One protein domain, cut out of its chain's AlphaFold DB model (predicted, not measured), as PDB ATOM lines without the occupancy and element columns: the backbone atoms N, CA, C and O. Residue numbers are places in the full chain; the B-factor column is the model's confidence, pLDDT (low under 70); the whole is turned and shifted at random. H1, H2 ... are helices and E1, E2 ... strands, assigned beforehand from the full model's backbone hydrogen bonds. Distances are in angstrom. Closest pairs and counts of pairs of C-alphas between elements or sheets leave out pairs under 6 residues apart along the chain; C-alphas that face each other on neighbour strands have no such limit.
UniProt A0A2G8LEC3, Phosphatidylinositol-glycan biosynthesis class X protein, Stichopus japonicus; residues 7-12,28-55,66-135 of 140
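What this domain is: This is residues 7 to 12, 28 to 55 and 66 to 135 of the 140 residues of the protein "Phosphatidylinositol-glycan biosynthesis class X protein" of Stichopus japonicus (UniProt A0A2G8LEC3). A long, twisted sheet of four strands, E2, E3, E8 and E7, is partly face to face with a smaller sheet of E4, E6 and E5, and E6 runs on into E7 to join the two near one end. H1 sits at one side and grazes both sheets, while Val 7 of E1 comes beside Glu 66 of E4 at the edge of the smaller sheet. The printed part has 104 residues with one named helix and eight named strands, in the order E1 E2 E3 E4 H1 E5 E6 E7 E8, and is mostly strand. The sheets, ordered E2 - E3 - E8 - E7 and E4 - E6 - E5, are antiparallel. The whole is only just compact, close to loose, with a radius of gyration of the C-alphas of 15.2 A, and elongated, spanning 48 by 28 by 27 A.

How they stand to each other: E1, residues 7 to 12, pairs with no named strand. E2, residues 28 to 37, and E3, residues 42 to 53, form a hairpin, with N 33 and O 48 within hydrogen-bond range at 2.8 A. E4, residues 66 to 68, has Glu 66 with its C-alpha 4.7 A from that of Val 7, the closest of E1 and E4. H1, residues 76 to 84, has every O i to N i+4 pair within hydrogen-bond range. E4, H1 and E5, residues 89 to 92, make a split strand-helix-strand unit, two strands running the same way with another between them, and its crossover is right-handed. The strand between is E6, residues 108 to 115: N 66 and O 110 are 2.9 A apart, and so are N 91 and O 111. The closest C-alphas of H1 and E5, Lys 83 and Glu 89, are 6.5 A apart. E7, residues 117 to 119, follows E6 at 54 degrees and forms a hairpin with E8, residues 123 to 134, where N 119 and O 123 are 2.9 A apart. E8 is also the antiparallel neighbour of E3, with N 47 and O 128 at 2.9 A. The closest C-alphas of E6 and E8, Glu 115 and Ala 126, are 6.5 A apart.

Where its parts are: E1 begins at C-alpha 7 (8.581, -24.401, 19.106). E2 is 28.4 A long, E3 35.3 A, E6 23.0 A and E8 34.8 A. H1 measures 12.4 A from C-alpha 76 (5.734, -41.132, 29.253). E8 ends at C-alpha 134 (0.627, -28.740, 34.743).

The domain as a whole: The C-alphas farthest apart, Leu 104 and Asp 121, are 48.9 A apart. Residues 13 to 27 and 56 to 65 are not printed, with C-alpha gaps of 14.6 A and 27.8 A. The link from E5 to E6 is long. Residues 7, 11 to 12 and 118 to 120 have pLDDT under 70.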
ATOM      1  N   VAL A   7       8.812 -23.355  20.092       65.81
ATOM      2  CA  VAL A   7       8.581 -24.401  19.106       65.81
ATOM      3  C   VAL A   7       9.567 -24.177  17.977       65.81
ATOM      4  O   VAL A   7       9.583 -23.107  17.366       65.81
ATOM      5  N   LEU A   8      10.378 -25.190  17.706       74.62
ATOM      6  CA  LEU A   8      11.229 -25.267  16.535       74.62
ATOM      7  C   LEU A   8      10.676 -26.367  15.629       74.62
ATOM      8  O   LEU A   8      10.656 -27.541  15.985       74.62
ATOM      9  N   LEU A   9      10.223 -25.978  14.443       71.25
ATOM     10  CA  LEU A   9       9.781 -26.926  13.430       71.25
ATOM     11  C   LEU A   9      10.972 -27.317  12.554       71.25
ATOM     12  O   LEU A   9      11.584 -26.458  11.917       71.25
ATOM     13  N   VAL A  10      11.276 -28.611  12.503       74.94
ATOM     14  CA  VAL A  10      12.277 -29.182  11.602       74.94
ATOM     15  C   VAL A  10      11.551 -30.017  10.553       74.94
ATOM     16  O   VAL A  10      10.836 -30.964  10.869       74.94
ATOM     17  N   ILE A  11      11.730 -29.663   9.282       67.19
ATOM     18  CA  ILE A  11      11.049 -30.325   8.166       67.19
ATOM     19  C   ILE A  11      12.066 -31.152   7.391       67.19
ATOM     20  O   ILE A  11      13.085 -30.623   6.950       67.19
ATOM     21  N   SER A  12      11.786 -32.447   7.236       67.12
ATOM     22  CA  SER A  12      12.593 -33.354   6.422       67.12
ATOM     23  C   SER A  12      11.779 -33.812   5.218       67.12
ATOM     24  O   SER A  12      10.736 -34.445   5.356       67.12
ATOM     25  N   GLU A  28       5.625 -23.417   0.961       85.12
ATOM     26  CA  GLU A  28       5.127 -22.050   0.853       85.12
ATOM     27  C   GLU A  28       3.889 -21.849   1.724       85.12
ATOM     28  O   GLU A  28       3.091 -22.764   1.927       85.12
ATOM     29  N   GLY A  29       3.716 -20.633   2.252       86.88
ATOM     30  CA  GLY A  29       2.521 -20.274   3.025       86.88
ATOM     31  C   GLY A  29       2.327 -21.077   4.316       86.88
ATOM     32  O   GLY A  29       1.198 -21.222   4.776       86.88
ATOM     33  N   VAL A  30       3.409 -21.607   4.896       86.62
ATOM     34  CA  VAL A  30       3.341 -22.471   6.078       86.62
ATOM     35  C   VAL A  30       2.785 -21.705   7.279       86.62
ATOM     36  O   VAL A  30       3.377 -20.735   7.751       86.62
ATOM     37  N   THR A  31       1.656 -22.180   7.793       90.44
ATOM     38  CA  THR A  31       0.971 -21.653   8.970       90.44
ATOM     39  C   THR A  31       0.961 -22.705  10.064       90.44
ATOM     40  O   THR A  31       0.500 -23.824   9.852       90.44
ATOM     41  N   LEU A  32       1.442 -22.326  11.247       89.94
ATOM     42  CA  LEU A  32       1.389 -23.140  12.456       89.94
ATOM     43  C   LEU A  32       0.356 -22.538  13.412       89.94
ATOM     44  O   LEU A  32       0.470 -21.374  13.797       89.94
ATOM     45  N   SER A  33      -0.636 -23.330  13.811       91.38
ATOM     46  CA  SER A  33      -1.631 -22.969  14.821       91.38
ATOM     47  C   SER A  33      -1.556 -23.913  16.013       91.38
ATOM     48  O   SER A  33      -1.142 -25.069  15.899       91.38
ATOM     49  N   ARG A  34      -1.907 -23.392  17.192       90.19
ATOM     50  CA  ARG A  34      -1.865 -24.151  18.440       90.19
ATOM     51  C   ARG A  34      -3.049 -23.826  19.312       90.19
ATOM     52  O   ARG A  34      -3.366 -22.656  19.518       90.19
ATOM     53  N   GLU A  35      -3.645 -24.870  19.857       93.56
ATOM     54  CA  GLU A  35      -4.854 -24.785  20.658       93.56
ATOM     55  C   GLU A  35      -4.703 -25.660  21.897       93.56
ATOM     56  O   GLU A  35      -4.160 -26.763  21.838       93.56
ATOM     57  N   VAL A  36      -5.156 -25.141  23.038       92.12
ATOM     58  CA  VAL A  36      -5.159 -25.865  24.309       92.12
ATOM     59  C   VAL A  36      -6.602 -26.166  24.675       92.12
ATOM     60  O   VAL A  36      -7.420 -25.254  24.782       92.12
ATOM     61  N   PHE A  37      -6.894 -27.441  24.889       93.44
ATOM     62  CA  PHE A  37      -8.210 -27.947  25.251       93.44
ATOM     63  C   PHE A  37      -8.218 -28.500  26.676       93.44
ATOM     64  O   PHE A  37      -7.176 -28.847  27.236       93.44
ATOM     65  N   LYS A  38      -9.436 -28.658  27.216       92.44
ATOM     66  CA  LYS A  38      -9.750 -29.051  28.602       92.44
ATOM     67  C   LYS A  38      -9.432 -27.951  29.628       92.44
ATOM     68  O   LYS A  38      -8.836 -26.926  29.317       92.44
ATOM     69  N   GLU A  39      -9.857 -28.185  30.869       88.25
ATOM     70  CA  GLU A  39      -9.642 -27.331  32.047       88.25
ATOM     71  C   GLU A  39      -9.033 -28.156  33.210       88.25
ATOM     72  O   GLU A  39      -9.022 -29.382  33.155       88.25
ATOM     73  N   GLY A  40      -8.497 -27.519  34.267       89.69
ATOM     74  CA  GLY A  40      -7.822 -28.199  35.405       89.69
ATOM     75  C   GLY A  40      -6.278 -28.269  35.366       89.69
ATOM     76  O   GLY A  40      -5.629 -27.268  35.074       89.69
ATOM     77  N   TYR A  41      -5.662 -29.437  35.590       90.25
ATOM     78  CA  TYR A  41      -4.195 -29.643  35.475       90.25
ATOM     79  C   TYR A  41      -3.773 -30.523  34.289       90.25
ATOM     80  O   TYR A  41      -2.650 -30.393  33.821       90.25
ATOM     81  N   HIS A  42      -4.681 -31.338  33.760       94.25
ATOM     82  CA  HIS A  42      -4.489 -32.121  32.541       94.25
ATOM     83  C   HIS A  42      -5.121 -31.358  31.363       94.25
ATOM     84  O   HIS A  42      -6.252 -30.872  31.473       94.25
ATOM     85  N   ARG A  43      -4.382 -31.170  30.270       94.25
ATOM     86  CA  ARG A  43      -4.819 -30.498  29.038       94.25
ATOM     87  C   ARG A  43      -4.440 -31.312  27.821       94.25
ATOM     88  O   ARG A  43      -3.490 -32.079  27.884       94.25
ATOM     89  N   ASP A  44      -5.105 -31.022  26.712       94.38
ATOM     90  CA  ASP A  44      -4.617 -31.439  25.402       94.38
ATOM     91  C   ASP A  44      -4.064 -30.221  24.675       94.38
ATOM     92  O   ASP A  44      -4.699 -29.167  24.638       94.38
ATOM     93  N   LEU A  45      -2.873 -30.362  24.111       93.06
ATOM     94  CA  LEU A  45      -2.236 -29.369  23.264       93.06
ATOM     95  C   LEU A  45      -2.251 -29.886  21.836       93.06
ATOM     96  O   LEU A  45      -1.549 -30.843  21.510       93.06
ATOM     97  N   THR A  46      -3.039 -29.236  20.992       93.69
ATOM     98  CA  THR A  46      -3.087 -29.533  19.566       93.69
ATOM     99  C   THR A  46      -2.207 -28.545  18.826       93.69
ATOM    100  O   THR A  46      -2.414 -27.336  18.919       93.69
ATOM    101  N   THR A  47      -1.238 -29.062  18.078       92.19
ATOM    102  CA  THR A  47      -0.436 -28.295  17.126       92.19
ATOM    103  C   THR A  47      -0.836 -28.720  15.719       92.19
ATOM    104  O   THR A  47      -0.786 -29.906  15.391       92.19
ATOM    105  N   SER A  48      -1.209 -27.753  14.886       92.38
ATOM    106  CA  SER A  48      -1.604 -27.970  13.497       92.38
ATOM    107  C   SER A  48      -0.729 -27.142  12.563       92.38
ATOM    108  O   SER A  48      -0.410 -25.988  12.844       92.38
ATOM    109  N   LEU A  49      -0.343 -27.742  11.446       90.44
ATOM    110  CA  LEU A  49       0.473 -27.161  10.397       90.44
ATOM    111  C   LEU A  49      -0.271 -27.299   9.071       90.44
ATOM    112  O   LEU A  49      -0.761 -28.378   8.736       90.44
ATOM    113  N   HIS A  50      -0.332 -26.211   8.317       90.81
ATOM    114  CA  HIS A  50      -0.903 -26.182   6.975       90.81
ATOM    115  C   HIS A  50       0.004 -25.376   6.056       90.81
ATOM    116  O   HIS A  50       0.585 -24.379   6.483       90.81
ATOM    117  N   GLY A  51       0.145 -25.800   4.810       89.19
ATOM    118  CA  GLY A  51       0.886 -25.061   3.797       89.19
ATOM    119  C   GLY A  51       0.798 -25.732   2.436       89.19
ATOM    120  O   GLY A  51       0.066 -26.705   2.256       89.19
ATOM    121  N   ASN A  52       1.578 -25.212   1.494       86.94
ATOM    122  CA  ASN A  52       1.685 -25.741   0.139       86.94
ATOM    123  C   ASN A  52       3.072 -26.351  -0.088       86.94
ATOM    124  O   ASN A  52       4.063 -25.854   0.454       86.94
ATOM    125  N   ILE A  53       3.144 -27.388  -0.917       83.25
ATOM    126  CA  ILE A  53       4.372 -28.008  -1.404       83.25
ATOM    127  C   ILE A  53       4.407 -27.940  -2.928       83.25
ATOM    128  O   ILE A  53       3.494 -28.391  -3.599       83.25
ATOM    129  N   THR A  54       5.488 -27.429  -3.512       76.25
ATOM    130  CA  THR A  54       5.583 -27.213  -4.972       76.25
ATOM    131  C   THR A  54       5.609 -28.491  -5.830       76.25
ATOM    132  O   THR A  54       5.788 -28.416  -7.046       76.25
ATOM    133  N   ARG A  55       5.469 -29.674  -5.221       71.19
ATOM    134  CA  ARG A  55       5.479 -30.971  -5.899       71.19
ATOM    135  C   ARG A  55       4.557 -31.954  -5.179       71.19
ATOM    136  O   ARG A  55       4.872 -32.406  -4.081       71.19
ATOM    137  N   GLU A  66       9.693 -29.284  20.537       86.38
ATOM    138  CA  GLU A  66       9.085 -28.401  21.527       86.38
ATOM    139  C   GLU A  66       9.944 -28.334  22.787       86.38
ATOM    140  O   GLU A  66      10.336 -29.362  23.339       86.38
ATOM    141  N   THR A  67      10.193 -27.120  23.277       88.00
ATOM    142  CA  THR A  67      10.821 -26.903  24.582       88.00
ATOM    143  C   THR A  67       9.742 -26.546  25.593       88.00
ATOM    144  O   THR A  67       9.145 -25.465  25.531       88.00
ATOM    145  N   PHE A  68       9.488 -27.455  26.533       87.50
ATOM    146  CA  PHE A  68       8.485 -27.280  27.578       87.50
ATOM    147  C   PHE A  68       9.055 -26.554  28.791       87.50
ATOM    148  O   PHE A  68      10.113 -26.941  29.282       87.50
ATOM    149  N   PRO A  69       8.365 -25.527  29.327       89.94
ATOM    150  CA  PRO A  69       8.839 -24.843  30.512       89.94
ATOM    151  C   PRO A  69       8.682 -25.732  31.754       89.94
ATOM    152  O   PRO A  69       7.814 -26.609  31.786       89.94
ATOM    153  N   PRO A  70       9.417 -25.427  32.839       89.81
ATOM    154  CA  PRO A  70       9.391 -26.184  34.091       89.81
ATOM    155  C   PRO A  70       8.018 -26.377  34.734       89.81
ATOM    156  O   PRO A  70       7.898 -27.159  35.662       89.81
ATOM    157  N   GLY A  71       6.996 -25.624  34.330       91.12
ATOM    158  CA  GLY A  71       5.635 -25.764  34.846       91.12
ATOM    159  C   GLY A  71       4.847 -26.916  34.225       91.12
ATOM    160  O   GLY A  71       3.717 -27.135  34.646       91.12
ATOM    161  N   PHE A  72       5.402 -27.621  33.238       91.25
ATOM    162  CA  PHE A  72       4.712 -28.668  32.492       91.25
ATOM    163  C   PHE A  72       5.479 -29.973  32.549       91.25
ATOM    164  O   PHE A  72       6.672 -30.018  32.866       91.25
ATOM    165  N   TYR A  73       4.770 -31.038  32.223       92.50
ATOM    166  CA  TYR A  73       5.345 -32.311  31.859       92.50
ATOM    167  C   TYR A  73       4.398 -33.068  30.938       92.50
ATOM    168  O   TYR A  73       3.222 -32.726  30.808       92.50
ATOM    169  N   ILE A  74       4.936 -34.100  30.305       92.25
ATOM    170  CA  ILE A  74       4.167 -35.089  29.565       92.25
ATOM    171  C   ILE A  74       4.445 -36.437  30.222       92.25
ATOM    172  O   ILE A  74       5.600 -36.753  30.516       92.25
ATOM    173  N   ASP A  75       3.396 -37.209  30.489       92.50
ATOM    174  CA  ASP A  75       3.534 -38.546  31.060       92.50
ATOM    175  C   ASP A  75       3.984 -39.538  29.971       92.50
ATOM    176  O   ASP A  75       3.298 -39.763  28.971       92.50
ATOM    177  N   GLN A  76       5.154 -40.150  30.171       90.88
ATOM    178  CA  GLN A  76       5.734 -41.132  29.253       90.88
ATOM    179  C   GLN A  76       4.870 -42.393  29.107       90.88
ATOM    180  O   GLN A  76       4.829 -42.982  28.024       90.88
ATOM    181  N   TYR A  77       4.167 -42.804  30.164       91.31
ATOM    182  CA  TYR A  77       3.266 -43.953  30.113       91.31
ATOM    183  C   TYR A  77       2.003 -43.629  29.319       91.31
ATOM    184  O   TYR A  77       1.522 -44.466  28.552       91.31
ATOM    185  N   GLU A  78       1.489 -42.405  29.447       93.50
ATOM    186  CA  GLU A  78       0.357 -41.939  28.649       93.50
ATOM    187  C   GLU A  78       0.715 -41.887  27.157       93.50
ATOM    188  O   GLU A  78      -0.038 -42.403  26.330       93.50
ATOM    189  N   LEU A  79       1.904 -41.382  26.807       92.88
ATOM    190  CA  LEU A  79       2.404 -41.402  25.427       92.88
ATOM    191  C   LEU A  79       2.566 -42.824  24.877       92.88
ATOM    192  O   LEU A  79       2.172 -43.096  23.742       92.88
ATOM    193  N   ALA A  80       3.122 -43.747  25.666       92.00
ATOM    194  CA  ALA A  80       3.279 -45.142  25.253       92.00
ATOM    195  C   ALA A  80       1.921 -45.819  24.994       92.00
ATOM    196  O   ALA A  80       1.763 -46.568  24.021       92.00
ATOM    197  N   ASN A  81       0.923 -45.514  25.828       94.00
ATOM    198  CA  ASN A  81      -0.447 -45.958  25.612       94.00
ATOM    199  C   ASN A  81      -1.014 -45.358  24.324       94.00
ATOM    200  O   ASN A  81      -1.492 -46.113  23.482       94.00
ATOM    201  N   LEU A  82      -0.899 -44.042  24.114       93.06
ATOM    202  CA  LEU A  82      -1.359 -43.386  22.886       93.06
ATOM    203  C   LEU A  82      -0.737 -44.019  21.638       93.06
ATOM    204  O   LEU A  82      -1.472 -44.379  20.720       93.06
ATOM    205  N   LYS A  83       0.584 -44.250  21.621       92.12
ATOM    206  CA  LYS A  83       1.276 -44.927  20.509       92.12
ATOM    207  C   LYS A  83       0.691 -46.315  20.225       92.12
ATOM    208  O   LYS A  83       0.506 -46.680  19.068       92.12
ATOM    209  N   SER A  84       0.335 -47.068  21.268       93.31
ATOM    210  CA  SER A  84      -0.278 -48.401  21.134       93.31
ATOM    211  C   SER A  84      -1.669 -48.373  20.483       93.31
ATOM    212  O   SER A  84      -2.121 -49.391  19.963       93.31
ATOM    213  N   PHE A  85      -2.327 -47.210  20.465       92.69
ATOM    214  CA  PHE A  85      -3.617 -46.972  19.815       92.69
ATOM    215  C   PHE A  85      -3.507 -46.088  18.558       92.69
ATOM    216  O   PHE A  85      -4.497 -45.493  18.138       92.69
ATOM    217  N   GLY A  86      -2.323 -46.011  17.939       90.12
ATOM    218  CA  GLY A  86      -2.108 -45.258  16.696       90.12
ATOM    219  C   GLY A  86      -1.846 -43.762  16.889       90.12
ATOM    220  O   GLY A  86      -1.960 -42.997  15.936       90.12
ATOM    221  N   GLY A  87      -1.509 -43.338  18.109       90.12
ATOM    222  CA  GLY A  87      -1.014 -41.993  18.397       90.12
ATOM    223  C   GLY A  87       0.362 -41.708  17.773       90.12
ATOM    224  O   GLY A  87       1.000 -42.613  17.226       90.12
ATOM    225  N   PRO A  88       0.832 -40.451  17.858       90.81
ATOM    226  CA  PRO A  88       2.066 -40.019  17.212       90.81
ATOM    227  C   PRO A  88       3.291 -40.741  17.779       90.81
ATOM    228  O   PRO A  88       3.330 -41.134  18.949       90.81
ATOM    229  N   GLU A  89       4.334 -40.857  16.960       93.06
ATOM    230  CA  GLU A  89       5.643 -41.239  17.469       93.06
ATOM    231  C   GLU A  89       6.303 -40.041  18.156       93.06
ATOM    232  O   GLU A  89       6.322 -38.924  17.641       93.06
ATOM    233  N   THR A  90       6.832 -40.276  19.354       92.94
ATOM    234  CA  THR A  90       7.375 -39.222  20.208       92.94
ATOM    235  C   THR A  90       8.636 -39.677  20.922       92.94
ATOM    236  O   THR A  90       8.743 -40.846  21.301       92.94
ATOM    237  N   GLN A  91       9.545 -38.745  21.195       91.56
ATOM    238  CA  GLN A  91      10.760 -38.995  21.959       91.56
ATOM    239  C   GLN A  91      11.023 -37.853  22.946       91.56
ATOM    240  O   GLN A  91      11.099 -36.689  22.561       91.56
ATOM    241  N   ILE A  92      11.195 -38.204  24.222       86.38
ATOM    242  CA  ILE A  92      11.724 -37.305  25.256       86.38
ATOM    243  C   ILE A  92      13.176 -37.712  25.494       86.38
ATOM    244  O   ILE A  92      13.456 -38.899  25.674       86.38
ATOM    245  N   LEU A  93      14.103 -36.752  25.455       82.12
ATOM    246  CA  LEU A  93      15.526 -37.038  25.674       82.12
ATOM    247  C   LEU A  93      15.871 -37.127  27.162       82.12
ATOM    248  O   LEU A  93      16.795 -37.843  27.547       82.12
ATOM    249  N   GLU A  94      15.124 -36.414  27.999       84.81
ATOM    250  CA  GLU A  94      15.308 -36.372  29.441       84.81
ATOM    251  C   GLU A  94      14.329 -37.296  30.192       84.81
ATOM    252  O   GLU A  94      13.192 -37.537  29.782       84.81
ATOM    253  N   ALA A  95      14.747 -37.805  31.354       84.25
ATOM    254  CA  ALA A  95      13.822 -38.485  32.255       84.25
ATOM    255  C   ALA A  95      12.858 -37.460  32.879       84.25
ATOM    256  O   ALA A  95      13.292 -36.497  33.517       84.25
ATOM    257  N   VAL A  96      11.552 -37.677  32.716       87.31
ATOM    258  CA  VAL A  96      10.514 -36.812  33.284       87.31
ATOM    259  C   VAL A  96      10.050 -37.396  34.612       87.31
ATOM    260  O   VAL A  96       9.317 -38.378  34.655       87.31
ATOM    261  N   ASP A  97      10.465 -36.772  35.710       90.75
ATOM    262  CA  ASP A  97       9.899 -37.042  37.031       90.75
ATOM    263  C   ASP A  97       8.535 -36.347  37.123       90.75
ATOM    264  O   ASP A  97       8.479 -35.117  37.155       90.75
ATOM    265  N   VAL A  98       7.442 -37.110  37.109       91.06
ATOM    266  CA  VAL A  98       6.062 -36.588  37.144       91.06
ATOM    267  C   VAL A  98       5.687 -35.994  38.506       91.06
ATOM    268  O   VAL A  98       4.851 -35.098  38.578       91.06
ATOM    269  N   GLU A  99       6.379 -36.402  39.573       90.19
ATOM    270  CA  GLU A  99       6.133 -35.952  40.948       90.19
ATOM    271  C   GLU A  99       6.921 -34.685  41.298       90.19
ATOM    272  O   GLU A  99       6.667 -34.040  42.318       90.19
ATOM    273  N   LYS A 100       7.882 -34.287  40.457       91.69
ATOM    274  CA  LYS A 100       8.699 -33.096  40.698       91.69
ATOM    275  C   LYS A 100       7.846 -31.816  40.658       91.69
ATOM    276  O   LYS A 100       7.132 -31.574  39.682       91.69
ATOM    277  N   PRO A 101       7.938 -30.921  41.653       91.75
ATOM    278  CA  PRO A 101       7.220 -29.650  41.606       91.75
ATOM    279  C   PRO A 101       7.826 -28.696  40.569       91.75
ATOM    280  O   PRO A 101       9.015 -28.776  40.239       91.75
ATOM    281  N   ALA A 102       7.038 -27.714  40.118       91.44
ATOM    282  CA  ALA A 102       7.453 -26.768  39.074       91.44
ATOM    283  C   ALA A 102       8.762 -26.017  39.403       91.44
ATOM    284  O   ALA A 102       9.625 -25.854  38.551       91.44
ATOM    285  N   HIS A 103       8.941 -25.599  40.662       90.00
ATOM    286  CA  HIS A 103      10.102 -24.816  41.111       90.00
ATOM    287  C   HIS A 103      11.413 -25.613  41.214       90.00
ATOM    288  O   HIS A 103      12.473 -25.010  41.349       90.00
ATOM    289  N   LEU A 104      11.347 -26.948  41.177       92.81
ATOM    290  CA  LEU A 104      12.524 -27.819  41.119       92.81
ATOM    291  C   LEU A 104      12.746 -28.379  39.712       92.81
ATOM    292  O   LEU A 104      13.749 -29.048  39.465       92.81
ATOM    293  N   SER A 105      11.805 -28.156  38.802       92.44
ATOM    294  CA  SER A 105      11.857 -28.676  37.442       92.44
ATOM    295  C   SER A 105      12.676 -27.757  36.540       92.44
ATOM    296  O   SER A 105      12.860 -26.574  36.821       92.44
ATOM    297  N   THR A 106      13.187 -28.324  35.456       90.94
ATOM    298  CA  THR A 106      13.862 -27.593  34.381       90.94
ATOM    299  C   THR A 106      13.026 -27.698  33.117       90.94
ATOM    300  O   THR A 106      12.089 -28.497  33.049       90.94
ATOM    301  N   GLU A 107      13.351 -26.877  32.128       90.12
ATOM    302  CA  GLU A 107      12.854 -27.110  30.780       90.12
ATOM    303  C   GLU A 107      13.359 -28.454  30.240       90.12
ATOM    304  O   GLU A 107      14.375 -28.978  30.708       90.12
ATOM    305  N   PHE A 108      12.619 -29.017  29.291       88.69
ATOM    306  CA  PHE A 108      12.973 -30.261  28.613       88.69
ATOM    307  C   PHE A 108      12.537 -30.199  27.151       88.69
ATOM    308  O   PHE A 108      11.614 -29.450  26.808       88.69
ATOM    309  N   ASN A 109      13.205 -30.975  26.297       90.00
ATOM    310  CA  ASN A 109      12.910 -31.006  24.870       90.00
ATOM    311  C   ASN A 109      12.108 -32.247  24.503       90.00
ATOM    312  O   ASN A 109      12.362 -33.357  24.973       90.00
ATOM    313  N   PHE A 110      11.156 -32.049  23.604       89.62
ATOM    314  CA  PHE A 110      10.270 -33.093  23.139       89.62
ATOM    315  C   PHE A 110      10.221 -33.123  21.620       89.62
ATOM    316  O   PHE A 110      10.003 -32.097  20.978       89.62
ATOM    317  N   PHE A 111      10.430 -34.308  21.058       92.50
ATOM    318  CA  PHE A 111      10.417 -34.558  19.625       92.50
ATOM    319  C   PHE A 111       9.138 -35.293  19.272       92.50
ATOM    320  O   PHE A 111       8.821 -36.321  19.874       92.50
ATOM    321  N   ILE A 112       8.421 -34.773  18.287       91.81
ATOM    322  CA  ILE A 112       7.159 -35.335  17.823       91.81
ATOM    323  C   ILE A 112       7.290 -35.556  16.326       91.81
ATOM    324  O   ILE A 112       7.541 -34.615  15.572       91.81
ATOM    325  N   PHE A 113       7.132 -36.803  15.908       91.00
ATOM    326  CA  PHE A 113       7.180 -37.206  14.514       91.00
ATOM    327  C   PHE A 113       5.751 -37.207  13.980       91.00
ATOM    328  O   PHE A 113       4.888 -37.936  14.477       91.00
ATOM    329  N   ILE A 114       5.499 -36.336  13.008       87.88
ATOM    330  CA  ILE A 114       4.176 -36.109  12.436       87.88
ATOM    331  C   ILE A 114       4.255 -36.416  10.945       87.88
ATOM    332  O   ILE A 114       5.039 -35.812  10.211       87.88
ATOM    333  N   GLU A 115       3.423 -37.352  10.511       84.00
ATOM    334  CA  GLU A 115       3.197 -37.620   9.095       84.00
ATOM    335  C   GLU A 115       2.256 -36.548   8.538       84.00
ATOM    336  O   GLU A 115       1.207 -36.257   9.127       84.00
ATOM    337  N   SER A 116       2.621 -35.934   7.414       82.44
ATOM    338  CA  SER A 116       1.683 -35.069   6.705       82.44
ATOM    339  C   SER A 116       0.670 -35.910   5.944       82.44
ATOM    340  O   SER A 116       1.023 -36.927   5.350       82.44
ATOM    341  N   THR A 117      -0.567 -35.444   5.876       79.38
ATOM    342  CA  THR A 117      -1.526 -35.959   4.901       79.38
ATOM    343  C   THR A 117      -1.522 -35.048   3.680       79.38
ATOM    344  O   THR A 117      -1.663 -33.827   3.826       79.38
ATOM    345  N   ASP A 118      -1.382 -35.644   2.495       69.94
ATOM    346  CA  ASP A 118      -1.604 -34.953   1.226       69.94
ATOM    347  C   ASP A 118      -3.050 -34.450   1.193       69.94
ATOM    348  O   ASP A 118      -4.010 -35.227   1.227       69.94
ATOM    349  N   ALA A 119      -3.207 -33.132   1.152       63.03
ATOM    350  CA  ALA A 119      -4.472 -32.487   0.854       63.03
ATOM    351  C   ALA A 119      -4.543 -32.195  -0.657       63.03
ATOM    352  O   ALA A 119      -3.542 -32.243  -1.370       63.03
ATOM    353  N   ALA A 120      -5.744 -31.934  -1.174       68.31
ATOM    354  CA  ALA A 120      -5.918 -31.607  -2.590       68.31
ATOM    355  C   ALA A 120      -5.089 -30.371  -2.998       68.31
ATOM    356  O   ALA A 120      -4.868 -29.476  -2.182       68.31
ATOM    357  N   ASP A 121      -4.691 -30.312  -4.271       71.75
ATOM    358  CA  ASP A 121      -4.029 -29.153  -4.888       71.75
ATOM    359  C   ASP A 121      -2.719 -28.729  -4.199       71.75
ATOM    360  O   ASP A 121      -2.594 -27.594  -3.741       71.75
ATOM    361  N   ASP A 122      -1.737 -29.640  -4.132       81.00
ATOM    362  CA  ASP A 122      -0.375 -29.351  -3.648       81.00
ATOM    363  C   ASP A 122      -0.321 -28.835  -2.191       81.00
ATOM    364  O   ASP A 122       0.641 -28.193  -1.769       81.00
ATOM    365  N   GLN A 123      -1.348 -29.127  -1.390       85.25
ATOM    366  CA  GLN A 123      -1.418 -28.758   0.020       85.25
ATOM    367  C   GLN A 123      -0.988 -29.908   0.920       85.25
ATOM    368  O   GLN A 123      -1.261 -31.076   0.648       85.25
ATOM    369  N   PHE A 124      -0.395 -29.566   2.059       85.81
ATOM    370  CA  PHE A 124      -0.144 -30.522   3.125       85.81
ATOM    371  C   PHE A 124      -0.776 -30.035   4.425       85.81
ATOM    372  O   PHE A 124      -0.758 -28.842   4.752       85.81
ATOM    373  N   VAL A 125      -1.330 -30.980   5.180       89.12
ATOM    374  CA  VAL A 125      -1.840 -30.746   6.531       89.12
ATOM    375  C   VAL A 125      -1.203 -31.760   7.462       89.12
ATOM    376  O   VAL A 125      -1.146 -32.950   7.163       89.12
ATOM    377  N   ALA A 126      -0.743 -31.291   8.612       89.44
ATOM    378  CA  ALA A 126      -0.254 -32.141   9.681       89.44
ATOM    379  C   ALA A 126      -0.825 -31.641  11.003       89.44
ATOM    380  O   ALA A 126      -0.813 -30.443  11.273       89.44
ATOM    381  N   SER A 127      -1.350 -32.536  11.829       91.69
ATOM    382  CA  SER A 127      -1.895 -32.167  13.132       91.69
ATOM    383  C   SER A 127      -1.560 -33.241  14.144       91.69
ATOM    384  O   SER A 127      -1.607 -34.432  13.843       91.69
ATOM    385  N   VAL A 128      -1.209 -32.810  15.347       92.62
ATOM    386  CA  VAL A 128      -0.926 -33.693  16.468       92.62
ATOM    387  C   VAL A 128      -1.540 -33.112  17.727       92.62
ATOM    388  O   VAL A 128      -1.468 -31.905  17.954       92.62
ATOM    389  N   SER A 129      -2.139 -33.970  18.548       93.00
ATOM    390  CA  SER A 129      -2.652 -33.599  19.862       93.00
ATOM    391  C   SER A 129      -1.960 -34.426  20.933       93.00
ATOM    392  O   SER A 129      -1.846 -35.645  20.800       93.00
ATOM    393  N   LEU A 130      -1.456 -33.750  21.961       93.25
ATOM    394  CA  LEU A 130      -0.658 -34.356  23.019       93.25
ATOM    395  C   LEU A 130      -1.220 -34.002  24.391       93.25
ATOM    396  O   LEU A 130      -1.552 -32.834  24.623       93.25
ATOM    397  N   PRO A 131      -1.272 -34.967  25.321       94.31
ATOM    398  CA  PRO A 131      -1.621 -34.678  26.695       94.31
ATOM    399  C   PRO A 131      -0.465 -33.926  27.353       94.31
ATOM    400  O   PRO A 131       0.689 -34.356  27.322       94.31
ATOM    401  N   ILE A 132      -0.774 -32.785  27.954       93.69
ATOM    402  CA  ILE A 132       0.168 -32.009  28.754       93.69
ATOM    403  C   ILE A 132      -0.387 -31.834  30.158       93.69
ATOM    404  O   ILE A 132      -1.584 -31.613  30.371       93.69
ATOM    405  N   HIS A 133       0.512 -31.878  31.129       94.00
ATOM    406  CA  HIS A 133       0.172 -31.790  32.536       94.00
ATOM    407  C   HIS A 133       0.865 -30.594  33.160       94.00
ATOM    408  O   HIS A 133       2.064 -30.382  32.987       94.00
ATOM    409  N   LEU A 134       0.104 -29.805  33.905       92.19
ATOM    410  CA  LEU A 134       0.627 -28.740  34.743       92.19
ATOM    411  C   LEU A 134       1.220 -29.359  36.009       92.19
ATOM    412  O   LEU A 134       0.579 -30.158  36.693       92.19
ATOM    413  N   ARG A 135       2.438 -28.954  36.359       91.12
ATOM    414  CA  ARG A 135       3.035 -29.299  37.646       91.12
ATOM    415  C   ARG A 135       2.388 -28.480  38.743       91.12
ATOM    416  O   ARG A 135       2.056 -27.305  38.564       91.12
TER     417      ARG A 135